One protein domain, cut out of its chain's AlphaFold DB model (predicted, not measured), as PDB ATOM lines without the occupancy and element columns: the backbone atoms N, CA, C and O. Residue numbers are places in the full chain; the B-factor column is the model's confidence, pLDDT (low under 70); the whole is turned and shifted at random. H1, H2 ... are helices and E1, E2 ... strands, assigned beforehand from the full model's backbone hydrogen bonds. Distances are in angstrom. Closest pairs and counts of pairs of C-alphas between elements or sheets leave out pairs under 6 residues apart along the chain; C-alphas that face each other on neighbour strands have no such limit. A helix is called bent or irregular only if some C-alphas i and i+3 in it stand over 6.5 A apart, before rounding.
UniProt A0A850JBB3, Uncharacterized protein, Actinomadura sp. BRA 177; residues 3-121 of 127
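AT A GLANCE: This is residues 3 to 121 of the 127 residues of an uncharacterized protein of Actinomadura sp. BRA 177 (UniProt A0A850JBB3). A strongly twisted sheet of five antiparallel strands has two helices, H2 and H4, packed over one face as a second layer, while the long first helix, H1, grazes the sheet with residues 13 to 21 and sticks out from the body with residues 3 to 11. The small helix H3 sits in the connection between E1 and E2, off the sheet. The printed part has 119 residues, with four named helices and five named strands in the order H1 H2 E1 H3 E2 E3 E4 E5 H4; the sheet runs E1 E2 E3 E4 E5, and the class is mixed, helices and strands. The whole is compact, with a radius of gyration of the C-alphas of 15.1 A, yet elongated in outline, spanning 53 by 30 by 26 A.

IN THESE COORDINATES: The sheet holds E1, residues 44 to 48; E2, residues 60 to 66, 18.4 A long; E3, residues 71 to 80, 29.2 A; E4, residues 86 to 91; and E5, residues 98 to 101. H2, residues 24 to 41, is 26.2 A long, and H4, residues 105 to 120, is 22.1 A long. H1, residues 3 to 22, measures 28.7 A from C-alpha 3 at (228.769, 122.981, 192.518) to C-alpha 22 at (207.576, 139.887, 183.125). H3 has residues 51 to 54. H4 ends with C-alpha 120 at (189.978, 111.829, 171.706).

HOW THE PARTS SIT: E2 E3 E4 E5 form a meander, each strand the antiparallel neighbour of the one before, through three hairpins. Within hydrogen-bond range are N 63 and O 74 of E2 and E3, 2.8 A; N 77 and O 89 of E3 and E4, 2.8 A; and N 88 and O 100 of E4 and E5, 2.8 A. E1, an edge strand, is antiparallel to E2, with N 46 and O 62 at 2.9 A. H2 is on the sheet at a height of 6.8 A, slantwise to the strands; its closest C-alphas to E3 are Ala 27 and Val 78, 5.6 A. H4 is on the sheet at a height of 4.9 A, over E2. With residues 33 to 41 alone H2 touches H4, at a steep tilt of 63 degrees, the same way; the closest C-alphas are Leu 38 and Ala 109, 5.6 A. H1 only grazes the sheet; its closest C-alphas to E3 are Thr 20 and Ala 80, 5.2 A. H3 is not on the sheet. H2 is irregular, but only just: C-alphas 37 and 40 are 6.6 A apart. In H1 and H4 every O i to N i+4 pair is within hydrogen-bond range, in H2 12 of 14; H3 is too short for such a pair.

THE WHOLE: The two farthest C-alphas, of Gly 4 and His 68, are 54.0 A apart. The printed part has no cut and no long link. Its mean pLDDT is 85.6; residues 3 to 11, 67 to 71 and 93 to 96 are under 70.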
ATOM      1  N   ASN A   3     229.584 121.991 191.801       51.56
ATOM      2  CA  ASN A   3     228.769 122.981 192.518       51.56
ATOM      3  C   ASN A   3     228.572 124.308 191.740       51.56
ATOM      4  O   ASN A   3     227.572 125.005 191.911       51.56
ATOM      5  N   GLY A   4     229.508 124.655 190.845       51.06
ATOM      6  CA  GLY A   4     229.426 125.857 190.003       51.06
ATOM      7  C   GLY A   4     228.392 125.744 188.878       51.06
ATOM      8  O   GLY A   4     227.634 126.685 188.646       51.06
ATOM      9  N   LEU A   5     228.307 124.573 188.238       49.53
ATOM     10  CA  LEU A   5     227.344 124.284 187.171       49.53
ATOM     11  C   LEU A   5     225.912 124.215 187.705       49.53
ATOM     12  O   LEU A   5     225.028 124.842 187.132       49.53
ATOM     13  N   VAL A   6     225.686 123.555 188.845       55.09
ATOM     14  CA  VAL A   6     224.350 123.482 189.470       55.09
ATOM     15  C   VAL A   6     223.845 124.876 189.861       55.09
ATOM     16  O   VAL A   6     222.698 125.224 189.582       55.09
ATOM     17  N   ARG A   7     224.713 125.733 190.419       57.88
ATOM     18  CA  ARG A   7     224.368 127.131 190.739       57.88
ATOM     19  C   ARG A   7     224.142 127.998 189.502       57.88
ATOM     20  O   ARG A   7     223.313 128.905 189.544       57.88
ATOM     21  N   ALA A   8     224.881 127.767 188.420       59.91
ATOM     22  CA  ALA A   8     224.672 128.475 187.161       59.91
ATOM     23  C   ALA A   8     223.334 128.069 186.525       59.91
ATOM     24  O   ALA A   8     222.532 128.940 186.207       59.91
ATOM     25  N   VAL A   9     223.049 126.766 186.428       61.19
ATOM     26  CA  VAL A   9     221.779 126.224 185.916       61.19
ATOM     27  C   VAL A   9     220.589 126.717 186.747       61.19
ATOM     28  O   VAL A   9     219.593 127.160 186.179       61.19
ATOM     29  N   GLY A  10     220.716 126.744 188.079       64.25
ATOM     30  CA  GLY A  10     219.696 127.304 188.970       64.25
ATOM     31  C   GLY A  10     219.440 128.797 188.734       64.25
ATOM     32  O   GLY A  10     218.290 129.219 188.648       64.25
ATOM     33  N   ARG A  11     220.495 129.602 188.544       68.81
ATOM     34  CA  ARG A  11     220.357 131.031 188.212       68.81
ATOM     35  C   ARG A  11     219.721 131.257 186.843       68.81
ATOM     36  O   ARG A  11     218.854 132.116 186.719       68.81
ATOM     37  N   TRP A  12     220.098 130.472 185.836       72.12
ATOM     38  CA  TRP A  12     219.485 130.550 184.509       72.12
ATOM     39  C   TRP A  12     217.996 130.216 184.547       72.12
ATOM     40  O   TRP A  12     217.206 130.914 183.917       72.12
ATOM     41  N   ARG A  13     217.599 129.209 185.329       76.12
ATOM     42  CA  ARG A  13     216.191 128.859 185.526       76.12
ATOM     43  C   ARG A  13     215.394 130.017 186.132       76.12
ATOM     44  O   ARG A  13     214.383 130.400 185.555       76.12
ATOM     45  N   LEU A  14     215.893 130.632 187.206       79.25
ATOM     46  CA  LEU A  14     215.242 131.787 187.839       79.25
ATOM     47  C   LEU A  14     215.116 132.983 186.884       79.25
ATOM     48  O   LEU A  14     214.083 133.646 186.852       79.25
ATOM     49  N   VAL A  15     216.138 133.245 186.064       78.00
ATOM     50  CA  VAL A  15     216.086 134.308 185.045       78.00
ATOM     51  C   VAL A  15     215.017 134.015 183.992       78.00
ATOM     52  O   VAL A  15     214.291 134.920 183.587       78.00
ATOM     53  N   LEU A  16     214.897 132.770 183.530       80.44
ATOM     54  CA  LEU A  16     213.885 132.384 182.544       80.44
ATOM     55  C   LEU A  16     212.468 132.411 183.128       80.44
ATOM     56  O   LEU A  16     211.545 132.874 182.455       80.44
ATOM     57  N   GLU A  17     212.296 131.986 184.377       80.44
ATOM     58  CA  GLU A  17     211.034 132.103 185.114       80.44
ATOM     59  C   GLU A  17     210.641 133.581 185.266       80.44
ATOM     60  O   GLU A  17     209.555 133.973 184.841       80.44
ATOM     61  N   ALA A  18     211.558 134.439 185.722       80.31
ATOM     62  CA  ALA A  18     211.326 135.880 185.814       80.31
ATOM     63  C   ALA A  18     210.981 136.504 184.452       80.31
ATOM     64  O   ALA A  18     210.027 137.272 184.343       80.31
ATOM     65  N   ARG A  19     211.700 136.142 183.381       85.50
ATOM     66  CA  ARG A  19     211.399 136.621 182.020       85.50
ATOM     67  C   ARG A  19     210.028 136.168 181.533       85.50
ATOM     68  O   ARG A  19     209.354 136.931 180.847       85.50
ATOM     69  N   THR A  20     209.614 134.958 181.892       83.88
ATOM     70  CA  THR A  20     208.274 134.449 181.584       83.88
ATOM     71  C   THR A  20     207.205 135.271 182.304       83.88
ATOM     72  O   THR A  20     206.224 135.680 181.687       83.88
ATOM     73  N   LEU A  21     207.422 135.592 183.583       81.44
ATOM     74  CA  LEU A  21     206.500 136.400 184.384       81.44
ATOM     75  C   LEU A  21     206.426 137.860 183.911       81.44
ATOM     76  O   LEU A  21     205.336 138.424 183.815       81.44
ATOM     77  N   VAL A  22     207.554 138.488 183.587       85.25
ATOM     78  CA  VAL A  22     207.576 139.887 183.125       85.25
ATOM     79  C   VAL A  22     207.059 140.007 181.686       85.25
ATOM     80  O   VAL A  22     206.421 140.995 181.335       85.25
ATOM     81  N   GLY A  23     207.257 138.987 180.850       87.56
ATOM     82  CA  GLY A  23     206.867 138.987 179.439       87.56
ATOM     83  C   GLY A  23     205.397 138.666 179.154       87.56
ATOM     84  O   GLY A  23     205.122 138.072 178.115       87.56
ATOM     85  N   HIS A  24     204.462 139.044 180.031       90.88
ATOM     86  CA  HIS A  24     203.040 138.679 179.936       90.88
ATOM     87  C   HIS A  24     202.425 138.965 178.558       90.88
ATOM     88  O   HIS A  24     201.986 138.048 177.873       90.88
ATOM     89  N   GLU A  25     202.501 140.214 178.099       93.44
ATOM     90  CA  GLU A  25     201.983 140.643 176.792       93.44
ATOM     91  C   GLU A  25     202.614 139.880 175.618       93.44
ATOM     92  O   GLU A  25     201.972 139.550 174.621       93.44
ATOM     93  N   ALA A  26     203.906 139.572 175.732       93.44
ATOM     94  CA  ALA A  26     204.626 138.816 174.719       93.44
ATOM     95  C   ALA A  26     204.194 137.338 174.689       93.44
ATOM     96  O   ALA A  26     204.217 136.726 173.618       93.44
ATOM     97  N   ALA A  27     203.816 136.776 175.837       94.06
ATOM     98  CA  ALA A  27     203.257 135.437 175.949       94.06
ATOM     99  C   ALA A  27     201.814 135.389 175.418       94.06
ATOM    100  O   ALA A  27     201.520 134.519 174.601       94.06
ATOM    101  N   VAL A  28     200.962 136.364 175.766       96.19
ATOM    102  CA  VAL A  28     199.588 136.486 175.238       96.19
ATOM    103  C   VAL A  28     199.590 136.554 173.712       96.19
ATOM    104  O   VAL A  28     198.927 135.749 173.067       96.19
ATOM    105  N   ARG A  29     200.416 137.422 173.106       96.56
ATOM    106  CA  ARG A  29     200.516 137.512 171.636       96.56
ATOM    107  C   ARG A  29     200.884 136.185 170.972       96.56
ATOM    108  O   ARG A  29     200.378 135.875 169.900       96.56
ATOM    109  N   ARG A  30     201.769 135.398 171.587       96.88
ATOM    110  CA  ARG A  30     202.160 134.080 171.058       96.88
ATOM    111  C   ARG A  30     201.028 133.068 171.187       96.88
ATOM    112  O   ARG A  30     200.783 132.323 170.246       96.88
ATOM    113  N   LEU A  31     200.320 133.067 172.316       97.81
ATOM    114  CA  LEU A  31     199.143 132.220 172.510       97.81
ATOM    115  C   LEU A  31     198.022 132.567 171.527       97.81
ATOM    116  O   LEU A  31     197.399 131.658 170.998       97.81
ATOM    117  N   GLU A  32     197.809 133.845 171.217       98.06
ATOM    118  CA  GLU A  32     196.824 134.262 170.211       98.06
ATOM    119  C   GLU A  32     197.218 133.830 168.790       98.06
ATOM    120  O   GLU A  32     196.394 133.321 168.032       98.06
ATOM    121  N   VAL A  33     198.503 133.928 168.436       97.94
ATOM    122  CA  VAL A  33     199.000 133.396 167.155       97.94
ATOM    123  C   VAL A  33     198.791 131.879 167.068       97.94
ATOM    124  O   VAL A  33     198.345 131.379 166.034       97.94
ATOM    125  N   LEU A  34     199.043 131.142 168.155       98.19
ATOM    126  CA  LEU A  34     198.752 129.709 168.230       98.19
ATOM    127  C   LEU A  34     197.252 129.409 168.129       98.19
ATOM    128  O   LEU A  34     196.865 128.514 167.383       98.19
ATOM    129  N   ARG A  35     196.409 130.172 168.831       98.19
ATOM    130  CA  ARG A  35     194.948 130.059 168.764       98.19
ATOM    131  C   ARG A  35     194.472 130.138 167.318       98.19
ATOM    132  O   ARG A  35     193.760 129.247 166.870       98.19
ATOM    133  N   VAL A  36     194.897 131.161 166.574       98.19
ATOM    134  CA  VAL A  36     194.516 131.340 165.163       98.19
ATOM    135  C   VAL A  36     194.919 130.135 164.307       98.19
ATOM    136  O   VAL A  36     194.159 129.738 163.429       98.19
ATOM    137  N   ALA A  37     196.071 129.518 164.580       98.06
ATOM    138  CA  ALA A  37     196.527 128.328 163.862       98.06
ATOM    139  C   ALA A  37     195.748 127.045 164.222       98.06
ATOM    140  O   ALA A  37     195.668 126.137 163.397       98.06
ATOM    141  N   LEU A  38     195.165 126.966 165.421       97.38
ATOM    142  CA  LEU A  38     194.386 125.813 165.892       97.38
ATOM    143  C   LEU A  38     192.924 125.833 165.425       97.38
ATOM    144  O   LEU A  38     192.349 124.769 165.196       97.38
ATOM    145  N   LEU A  39     192.331 127.018 165.242       96.00
ATOM    146  CA  LEU A  39     190.948 127.166 164.764       96.00
ATOM    147  C   LEU A  39     190.639 126.391 163.463       96.00
ATOM    148  O   LEU A  39     189.653 125.653 163.452       96.00
ATOM    149  N   PRO A  40     191.441 126.474 162.377       96.75
ATOM    150  CA  PRO A  40     191.156 125.728 161.147       96.75
ATOM    151  C   PRO A  40     191.322 124.209 161.295       96.75
ATOM    152  O   PRO A  40     190.858 123.465 160.437       96.75
ATOM    153  N   LEU A  41     191.961 123.736 162.372       94.75
ATOM    154  CA  LEU A  41     192.080 122.310 162.696       94.75
ATOM    155  C   LEU A  41     190.854 121.782 163.467       94.75
ATOM    156  O   LEU A  41     190.804 120.601 163.800       94.75
ATOM    157  N   GLY A  42     189.860 122.637 163.733       92.81
ATOM    158  CA  GLY A  42     188.594 122.270 164.371       92.81
ATOM    159  C   GLY A  42     188.599 122.350 165.899       92.81
ATOM    160  O   GLY A  42     187.616 121.964 166.532       92.81
ATOM    161  N   TRP A  43     189.671 122.863 166.505       94.44
ATOM    162  CA  TRP A  43     189.759 123.023 167.955       94.44
ATOM    163  C   TRP A  43     189.049 124.285 168.436       94.44
ATOM    164  O   TRP A  43     189.120 125.343 167.808       94.44
ATOM    165  N   ARG A  44     188.417 124.195 169.611       94.50
ATOM    166  CA  ARG A  44     187.969 125.373 170.355       94.50
ATOM    167  C   ARG A  44     189.092 125.867 171.248       94.50
ATOM    168  O   ARG A  44     189.911 125.086 171.733       94.50
ATOM    169  N   CYS A  45     189.135 127.176 171.451       96.31
ATOM    170  CA  CYS A  45     190.200 127.825 172.199       96.31
ATOM    171  C   CYS A  45     189.634 128.923 173.099       96.31
ATOM    172  O   CYS A  45     188.908 129.793 172.620       96.31
ATOM    173  N   VAL A  46     190.007 128.905 174.376       95.19
ATOM    174  CA  VAL A  46     189.635 129.914 175.376       95.19
ATOM    175  C   VAL A  46     190.908 130.505 175.971       95.19
ATOM    176  O   VAL A  46     191.724 129.793 176.560       95.19
ATOM    177  N   GLY A  47     191.095 131.810 175.783       96.50
ATOM    178  CA  GLY A  47     192.202 132.547 176.382       96.50
ATOM    179  C   GLY A  47     191.925 132.849 177.851       96.50
ATOM    180  O   GLY A  47     190.963 133.536 178.169       96.50
ATOM    181  N   LEU A  48     192.787 132.361 178.737       95.38
ATOM    182  CA  LEU A  48     192.781 132.631 180.176       95.38
ATOM    183  C   LEU A  48     193.963 133.558 180.487       95.38
ATOM    184  O   LEU A  48     194.978 133.156 181.065       95.38
ATOM    185  N   TYR A  49     193.892 134.781 179.963       94.38
ATOM    186  CA  TYR A  49     195.034 135.696 179.933       94.38
ATOM    187  C   TYR A  49     195.028 136.696 181.078       94.38
ATOM    188  O   TYR A  49     196.094 137.038 181.584       94.38
ATOM    189  N   ASP A  50     193.853 137.155 181.502       90.62
ATOM    190  CA  ASP A  50     193.772 138.195 182.516       90.62
ATOM    191  C   ASP A  50     194.233 137.668 183.887       90.62
ATOM    192  O   ASP A  50     193.662 136.749 184.481       90.62
ATOM    193  N   ARG A  51     195.309 138.268 184.404       86.25
ATOM    194  CA  ARG A  51     195.908 137.889 185.691       86.25
ATOM    195  C   ARG A  51     195.021 138.206 186.886       86.25
ATOM    196  O   ARG A  51     195.158 137.559 187.920       86.25
ATOM    197  N   ARG A  52     194.183 139.236 186.795       88.00
ATOM    198  CA  ARG A  52     193.309 139.671 187.890       88.00
ATOM    199  C   ARG A  52     192.080 138.778 187.971       88.00
ATOM    200  O   ARG A  52     191.681 138.416 189.075       88.00
ATOM    201  N   GLU A  53     191.544 138.402 186.817       90.31
ATOM    202  CA  GLU A  53     190.396 137.512 186.685       90.31
ATOM    203  C   GLU A  53     190.762 136.073 187.067       90.31
ATOM    204  O   GLU A  53     190.176 135.513 187.992       90.31
ATOM    205  N   PHE A  54     191.784 135.493 186.424       87.75
ATOM    206  CA  PHE A  54     192.086 134.061 186.552       87.75
ATOM    207  C   PHE A  54     193.182 133.728 187.570       87.75
ATOM    208  O   PHE A  54     193.362 132.564 187.920       87.75
ATOM    209  N   ARG A  55     193.931 134.728 188.055       86.62
ATOM    210  CA  ARG A  55     194.991 134.585 189.078       86.62
ATOM    211  C   ARG A  55     196.120 133.606 188.726       86.62
ATOM    212  O   ARG A  55     196.919 133.256 189.596       86.62
ATOM    213  N   PHE A  56     196.256 133.219 187.457       86.75
ATOM    214  CA  PHE A  56     197.413 132.464 186.984       86.75
ATOM    215  C   PHE A  56     198.632 133.388 186.816       86.75
ATOM    216  O   PHE A  56     198.515 134.493 186.277       86.75
ATOM    217  N   PRO A  57     199.838 132.955 187.230       85.12
ATOM    218  CA  PRO A  57     201.044 133.778 187.116       85.12
ATOM    219  C   PRO A  57     201.466 134.006 185.653       85.12
ATOM    220  O   PRO A  57     202.101 135.013 185.319       85.12
ATOM    221  N   VAL A  58     201.080 133.092 184.761       89.88
ATOM    222  CA  VAL A  58     201.342 133.119 183.319       89.88
ATOM    223  C   VAL A  58     200.021 133.015 182.556       89.88
ATOM    224  O   VAL A  58     199.101 132.371 183.056       89.88
ATOM    225  N   PRO A  59     199.902 133.633 181.367       94.25
ATOM    226  CA  PRO A  59     198.704 133.476 180.556       94.25
ATOM    227  C   PRO A  59     198.590 132.027 180.075       94.25
ATOM    228  O   PRO A  59     199.601 131.387 179.748       94.25
ATOM    229  N   LEU A  60     197.360 131.524 180.029       95.00
ATOM    230  CA  LEU A  60     197.048 130.166 179.599       95.00
ATOM    231  C   LEU A  60     196.072 130.196 178.419       95.00
ATOM    232  O   LEU A  60     195.242 131.091 178.302       95.00
ATOM    233  N   LEU A  61     196.170 129.211 177.536       96.56
ATOM    234  CA  LEU A  61     195.223 128.956 176.458       96.56
ATOM    235  C   LEU A  61     194.651 127.561 176.655       96.56
ATOM    236  O   LEU A  61     195.381 126.577 176.549       96.56
ATOM    237  N   TRP A  62     193.358 127.466 176.926       94.75
ATOM    238  CA  TRP A  62     192.678 126.182 176.959       94.75
ATOM    239  C   TRP A  62     192.247 125.798 175.545       94.75
ATOM    240  O   TRP A  62     191.491 126.526 174.905       94.75
ATOM    241  N   VAL A  63     192.757 124.673 175.049       94.44
ATOM    242  CA  VAL A  63     192.445 124.098 173.738       94.44
ATOM    243  C   VAL A  63     191.658 122.821 173.966       94.44
ATOM    244  O   VAL A  63     192.131 121.941 174.683       94.44
ATOM    245  N   TYR A  64     190.468 122.705 173.389       91.94
ATOM    246  CA  TYR A  64     189.589 121.577 173.683       91.94
ATOM    247  C   TYR A  64     188.639 121.239 172.536       91.94
ATOM    248  O   TYR A  64     188.375 122.047 171.639       91.94
ATOM    249  N   ALA A  65     188.098 120.028 172.602       87.56
ATOM    250  CA  ALA A  65     186.894 119.626 171.898       87.56
ATOM    251  C   ALA A  65     185.828 119.251 172.933       87.56
ATOM    252  O   ALA A  65     186.117 118.571 173.917       87.56
ATOM    253  N   SER A  66     184.593 119.701 172.700       73.88
ATOM    254  CA  SER A  66     183.453 119.310 173.531       73.88
ATOM    255  C   SER A  66     182.947 117.946 173.068       73.88
ATOM    256  O   SER A  66     182.506 117.821 171.921       73.88
ATOM    257  N   GLY A  67     183.014 116.935 173.930       64.94
ATOM    258  CA  GLY A  67     182.459 115.606 173.677       64.94
ATOM    259  C   GLY A  67     181.141 115.386 174.421       64.94
ATOM    260  O   GLY A  67     180.862 116.054 175.408       64.94
ATOM    261  N   HIS A  68     180.340 114.407 173.987       55.41
ATOM    262  CA  HIS A  68     179.072 114.049 174.649       55.41
ATOM    263  C   HIS A  68     179.235 113.532 176.091       55.41
ATOM    264  O   HIS A  68     178.261 113.512 176.836       55.41
ATOM    265  N   VAL A  69     180.438 113.081 176.468       59.31
ATOM    266  CA  VAL A  69     180.700 112.404 177.752       59.31
ATOM    267  C   VAL A  69     181.739 113.148 178.599       59.31
ATOM    268  O   VAL A  69     181.657 113.113 179.822       59.31
ATOM    269  N   MET A  70     182.701 113.841 177.976       59.00
ATOM    270  CA  MET A  70     183.721 114.626 178.674       59.00
ATOM    271  C   MET A  70     184.373 115.639 177.725       59.00
ATOM    272  O   MET A  70     184.584 115.339 176.546       59.00
ATOM    273  N   ASP A  71     184.732 116.810 178.250       69.00
ATOM    274  CA  ASP A  71     185.585 117.768 177.548       69.00
ATOM    275  C   ASP A  71     187.034 117.265 177.556       69.00
ATOM    276  O   ASP A  71     187.641 117.068 178.610       69.00
ATOM    277  N   ILE A  72     187.598 117.049 176.368       79.19
ATOM    278  CA  ILE A  72     188.997 116.648 176.197       79.19
ATOM    279  C   ILE A  72     189.778 117.862 175.720       79.19
ATOM    280  O   ILE A  72     189.409 118.506 174.736       79.19
ATOM    281  N   GLY A  73     190.881 118.168 176.399       88.50
ATOM    282  CA  GLY A  73     191.686 119.331 176.068       88.50
ATOM    283  C   GLY A  73     193.109 119.302 176.605       88.50
ATOM    284  O   GLY A  73     193.561 118.338 177.228       88.50
ATOM    285  N   ALA A  74     193.813 120.389 176.327       90.56
ATOM    286  CA  ALA A  74     195.118 120.732 176.858       90.56
ATOM    287  C   ALA A  74     195.093 122.202 177.268       90.56
ATOM    288  O   ALA A  74     194.491 123.039 176.594       90.56
ATOM    289  N   VAL A  75     195.767 122.526 178.364       93.00
ATOM    290  CA  VAL A  75     196.043 123.915 178.722       93.00
ATOM    291  C   VAL A  75     197.462 124.214 178.270       93.00
ATOM    292  O   VAL A  75     198.373 123.445 178.551       93.00
ATOM    293  N   VAL A  76     197.661 125.298 177.530       95.38
ATOM    294  CA  VAL A  76     198.947 125.661 176.932       95.38
ATOM    295  C   VAL A  76     199.417 126.990 177.504       95.38
ATOM    296  O   VAL A  76     198.644 127.934 177.631       95.38
ATOM    297  N   THR A  77     200.701 127.091 177.817       94.88
ATOM    298  CA  THR A  77     201.366 128.338 178.189       94.88
ATOM    299  C   THR A  77     202.620 128.560 177.349       94.88
ATOM    300  O   THR A  77     203.010 127.721 176.537       94.88
ATOM    301  N   VAL A  78     203.262 129.712 177.528       94.50
ATOM    302  CA  VAL A  78     204.485 130.085 176.816       94.50
ATOM    303  C   VAL A  78     205.550 130.453 177.834       94.50
ATOM    304  O   VAL A  78     205.314 131.291 178.701       94.50
ATOM    305  N   ARG A  79     206.730 129.834 177.735       92.44
ATOM    306  CA  ARG A  79     207.858 130.083 178.648       92.44
ATOM    307  C   ARG A  79     209.076 130.584 177.893       92.44
ATOM    308  O   ARG A  79     209.314 130.199 176.743       92.44
ATOM    309  N   ALA A  80     209.846 131.456 178.534       91.50
ATOM    310  CA  ALA A  80     211.104 131.941 177.995       91.50
ATOM    311  C   ALA A  80     212.129 130.796 177.939       91.50
ATOM    312  O   ALA A  80     212.259 130.006 178.871       91.50
ATOM    313  N   LEU A  81     212.891 130.743 176.851       89.19
ATOM    314  CA  LEU A  81     213.974 129.788 176.621       89.19
ATOM    315  C   LEU A  81     215.332 130.518 176.571       89.19
ATOM    316  O   LEU A  81     215.380 131.744 176.367       89.19
ATOM    317  N   PRO A  82     216.459 129.789 176.708       86.88
ATOM    318  CA  PRO A  82     217.786 130.344 176.460       86.88
ATOM    319  C   PRO A  82     217.910 130.996 175.073       86.88
ATOM    320  O   PRO A  82     217.315 130.539 174.087       86.88
ATOM    321  N   GLY A  83     218.707 132.068 174.997       85.38
ATOM    322  CA  GLY A  83     218.951 132.811 173.754       85.38
ATOM    323  C   GLY A  83     217.803 133.734 173.334       85.38
ATOM    324  O   GLY A  83     217.577 133.934 172.149       85.38
ATOM    325  N   GLY A  84     217.016 134.250 174.283       83.69
ATOM    326  CA  GLY A  84     215.944 135.208 173.983       83.69
ATOM    327  C   GLY A  84     214.655 134.598 173.411       83.69
ATOM    328  O   GLY A  84     213.665 135.311 173.258       83.69
ATOM    329  N   ARG A  85     214.646 133.288 173.148       91.38
ATOM    330  CA  ARG A  85     213.538 132.554 172.521       91.38
ATOM    331  C   ARG A  85     212.396 132.257 173.496       91.38
ATOM    332  O   ARG A  85     212.495 132.514 174.694       91.38
ATOM    333  N   TRP A  86     211.324 131.688 172.955       94.56
ATOM    334  CA  TRP A  86     210.130 131.255 173.679       94.56
ATOM    335  C   TRP A  86     209.686 129.883 173.172       94.56
ATOM    336  O   TRP A  86     209.940 129.551 172.011       94.56
ATOM    337  N   GLY A  87     209.034 129.101 174.026       94.50
ATOM    338  CA  GLY A  87     208.450 127.808 173.672       94.50
ATOM    339  C   GLY A  87     207.026 127.679 174.187       94.50
ATOM    340  O   GLY A  87     206.703 128.254 175.227       94.50
ATOM    341  N   TYR A  88     206.206 126.926 173.461       95.31
ATOM    342  CA  TYR A  88     204.901 126.467 173.918       95.31
ATOM    343  C   TYR A  88     205.079 125.263 174.842       95.31
ATOM    344  O   TYR A  88     205.886 124.373 174.563       95.31
ATOM    345  N   PHE A  89     204.325 125.245 175.932       93.25
ATOM    346  CA  PHE A  89     204.321 124.179 176.927       93.25
ATOM    347  C   PHE A  89     202.884 123.803 177.242       93.25
ATOM    348  O   PHE A  89     202.042 124.691 177.364       93.25
ATOM    349  N   GLU A  90     202.609 122.520 177.422       92.00
ATOM    350  CA  GLU A  90     201.407 122.115 178.142       92.00
ATOM    351  C   GLU A  90     201.550 122.528 179.621       92.00
ATOM    352  O   GLU A  90     202.659 122.573 180.156       92.00
ATOM    353  N   ALA A  91     200.445 122.910 180.255       87.38
ATOM    354  CA  ALA A  91     200.350 123.313 181.650       87.38
ATOM    355  C   ALA A  91     199.318 122.421 182.360       87.38
ATOM    356  O   ALA A  91     198.247 122.153 181.818       87.38
ATOM    357  N   GLY A  92     199.628 121.964 183.574       74.31
ATOM    358  CA  GLY A  92     198.743 121.119 184.386       74.31
ATOM    359  C   GLY A  92     199.510 120.334 185.455       74.31
ATOM    360  O   GLY A  92     200.740 120.379 185.469       74.31
ATOM    361  N   ASP A  93     198.793 119.610 186.323       57.00
ATOM    362  CA  ASP A  93     199.324 118.841 187.468       57.00
ATOM    363  C   ASP A  93     200.368 117.783 187.049       57.00
ATOM    364  O   ASP A  93     200.073 116.605 186.860       57.00
ATOM    365  N   GLY A  94     201.617 118.218 186.863       54.84
ATOM    366  CA  GLY A  94     202.761 117.377 186.506       54.84
ATOM    367  C   GLY A  94     203.051 117.223 185.006       54.84
ATOM    368  O   GLY A  94     204.009 116.538 184.659       54.84
ATOM    369  N   ARG A  95     202.287 117.865 184.107       57.25
ATOM    370  CA  ARG A  95     202.486 117.793 182.639       57.25
ATOM    371  C   ARG A  95     202.999 119.102 182.046       57.25
ATOM    372  O   ARG A  95     202.441 119.618 181.084       57.25
ATOM    373  N   ASP A  96     204.106 119.598 182.583       65.56
ATOM    374  CA  ASP A  96     204.852 120.733 182.026       65.56
ATOM    375  C   ASP A  96     205.677 120.317 180.788       65.56
ATOM    376  O   ASP A  96     206.896 120.500 180.709       65.56
ATOM    377  N   GLY A  97     205.012 119.681 179.823       84.12
ATOM    378  CA  GLY A  97     205.636 119.145 178.622       84.12
ATOM    379  C   GLY A  97     205.945 120.255 177.628       84.12
ATOM    380  O   GLY A  97     205.053 120.991 177.209       84.12
ATOM    381  N   PHE A  98     207.206 120.369 177.217       89.25
ATOM    382  CA  PHE A  98     207.562 121.189 176.065       89.25
ATOM    383  C   PHE A  98     206.848 120.665 174.814       89.25
ATOM    384  O   PHE A  98     206.961 119.485 174.490       89.25
ATOM    385  N   VAL A  99     206.146 121.549 174.107       89.75
ATOM    386  CA  VAL A  99     205.431 121.214 172.869       89.75
ATOM    387  C   VAL A  99     206.307 121.530 171.661       89.75
ATOM    388  O   VAL A  99     206.611 120.655 170.857       89.75
ATOM    389  N   CYS A 100     206.699 122.798 171.505       91.56
ATOM    390  CA  CYS A 100     207.395 123.287 170.314       91.56
ATOM    391  C   CYS A 100     207.999 124.685 170.567       91.56
ATOM    392  O   CYS A 100     207.431 125.459 171.347       91.56
ATOM    393  N   PRO A 101     209.116 125.081 169.917       92.81
ATOM    394  CA  PRO A 101     209.555 126.475 169.929       92.81
ATOM    395  C   PRO A 101     208.500 127.394 169.293       92.81
ATOM    396  O   PRO A 101     207.906 127.055 168.276       92.81
ATOM    397  N   CYS A 102     208.329 128.617 169.802       93.75
ATOM    398  CA  CYS A 102     207.351 129.559 169.238       93.75
ATOM    399  C   CYS A 102     207.702 130.086 167.834       93.75
ATOM    400  O   CYS A 102     206.909 130.826 167.260       93.75
ATOM    401  N   GLY A 103     208.887 129.762 167.307       90.56
ATOM    402  CA  GLY A 103     209.341 130.197 165.981       90.56
ATOM    403  C   GLY A 103     208.592 129.547 164.816       90.56
ATOM    404  O   GLY A 103     208.642 130.080 163.716       90.56
ATOM    405  N   ASP A 104     207.879 128.444 165.059       91.38
ATOM    406  CA  ASP A 104     207.048 127.775 164.060       91.38
ATOM    407  C   ASP A 104     205.676 127.430 164.654       91.38
ATOM    408  O   ASP A 104     205.471 126.398 165.296       91.38
ATOM    409  N   VAL A 105     204.713 128.333 164.460       95.56
ATOM    410  CA  VAL A 105     203.350 128.144 164.973       95.56
ATOM    411  C   VAL A 105     202.611 127.007 164.264       95.56
ATOM    412  O   VAL A 105     201.779 126.349 164.884       95.56
ATOM    413  N   LYS A 106     202.915 126.737 162.987       95.69
ATOM    414  CA  LYS A 106     202.241 125.671 162.236       95.69
ATOM    415  C   LYS A 106     202.670 124.309 162.764       95.69
ATOM    416  O   LYS A 106     201.813 123.469 163.023       95.69
ATOM    417  N   ALA A 107     203.970 124.125 163.001       94.50
ATOM    418  CA  ALA A 107     204.488 122.927 163.650       94.50
ATOM    419  C   ALA A 107     203.919 122.759 165.068       94.50
ATOM    420  O   ALA A 107     203.515 121.658 165.440       94.50
ATOM    421  N   ALA A 108     203.818 123.846 165.841       95.12
ATOM    422  CA  ALA A 108     203.222 123.808 167.176       95.12
ATOM    423  C   ALA A 108     201.739 123.390 167.155       95.12
ATOM    424  O   ALA A 108     201.329 122.546 167.952       95.12
ATOM    425  N   ALA A 109     200.947 123.945 166.231       97.00
ATOM    426  CA  ALA A 109     199.539 123.596 166.067       97.00
ATOM    427  C   ALA A 109     199.364 122.133 165.630       97.00
ATOM    428  O   ALA A 109     198.532 121.431 166.198       97.00
ATOM    429  N   ALA A 110     200.186 121.648 164.694       95.81
ATOM    430  CA  ALA A 110     200.166 120.251 164.257       95.81
ATOM    431  C   ALA A 110     200.552 119.274 165.384       95.81
ATOM    432  O   ALA A 110     199.929 118.224 165.535       95.81
ATOM    433  N   ALA A 111     201.546 119.624 166.207       93.50
ATOM    434  CA  ALA A 111     201.942 118.813 167.357       93.50
ATOM    435  C   ALA A 111     200.812 118.710 168.397       93.50
ATOM    436  O   ALA A 111     200.505 117.614 168.868       93.50
ATOM    437  N   LEU A 112     200.157 119.830 168.724       93.00
ATOM    438  CA  LEU A 112     199.001 119.833 169.625       93.00
ATOM    439  C   LEU A 112     197.814 119.066 169.047       93.00
ATOM    440  O   LEU A 112     197.182 118.304 169.771       93.00
ATOM    441  N   ASP A 113     197.535 119.229 167.756       93.75
ATOM    442  CA  ASP A 113     196.466 118.511 167.064       93.75
ATOM    443  C   ASP A 113     196.640 116.992 167.176       93.75
ATOM    444  O   ASP A 113     195.696 116.286 167.533       93.75
ATOM    445  N   LEU A 114     197.862 116.488 166.973       91.50
ATOM    446  CA  LEU A 114     198.172 115.068 167.132       91.50
ATOM    447  C   LEU A 114     197.957 114.589 168.576       91.50
ATOM    448  O   LEU A 114     197.313 113.562 168.798       91.50
ATOM    449  N   VAL A 115     198.463 115.343 169.559       87.81
ATOM    450  CA  VAL A 115     198.313 115.016 170.987       87.81
ATOM    451  C   VAL A 115     196.840 114.969 171.385       87.81
ATOM    452  O   VAL A 115     196.407 114.034 172.059       87.81
ATOM    453  N   LEU A 116     196.056 115.960 170.970       88.88
ATOM    454  CA  LEU A 116     194.646 116.053 171.322       88.88
ATOM    455  C   LEU A 116     193.797 115.005 170.587       88.88
ATOM    456  O   LEU A 116     192.921 114.402 171.206       88.88
ATOM    457  N   LYS A 117     194.084 114.704 169.312       88.44
ATOM    458  CA  LYS A 117     193.442 113.592 168.583       88.44
ATOM    459  C   LYS A 117     193.710 112.250 169.252       88.44
ATOM    460  O   LYS A 117     192.783 111.460 169.401       88.44
ATOM    461  N   HIS A 118     194.934 112.009 169.718       84.81
ATOM    462  CA  HIS A 118     195.251 110.788 170.456       84.81
ATOM    463  C   HIS A 118     194.458 110.675 171.770       84.81
ATOM    464  O   HIS A 118     194.048 109.583 172.150       84.81
ATOM    465  N   ARG A 119     194.178 111.801 172.445       84.44
ATOM    466  CA  ARG A 119     193.316 111.828 173.644       84.44
ATOM    467  C   ARG A 119     191.839 111.596 173.328       84.44
ATOM    468  O   ARG A 119     191.149 111.022 174.159       84.44
ATOM    469  N   LEU A 120     191.355 112.059 172.171       79.62
ATOM    470  CA  LEU A 120     189.978 111.829 171.706       79.62
ATOM    471  C   LEU A 120     189.734 110.377 171.293       79.62
ATOM    472  O   LEU A 120     188.648 109.848 171.514       79.62
ATOM    473  N   PHE A 121     190.742 109.743 170.699       75.62
ATOM    474  CA  PHE A 121     190.701 108.355 170.259       75.62
ATOM    475  C   PHE A 121     191.743 107.539 171.028       75.62
ATOM    476  O   PHE A 121     192.697 107.052 170.412       75.62
TER     477      PHE A 121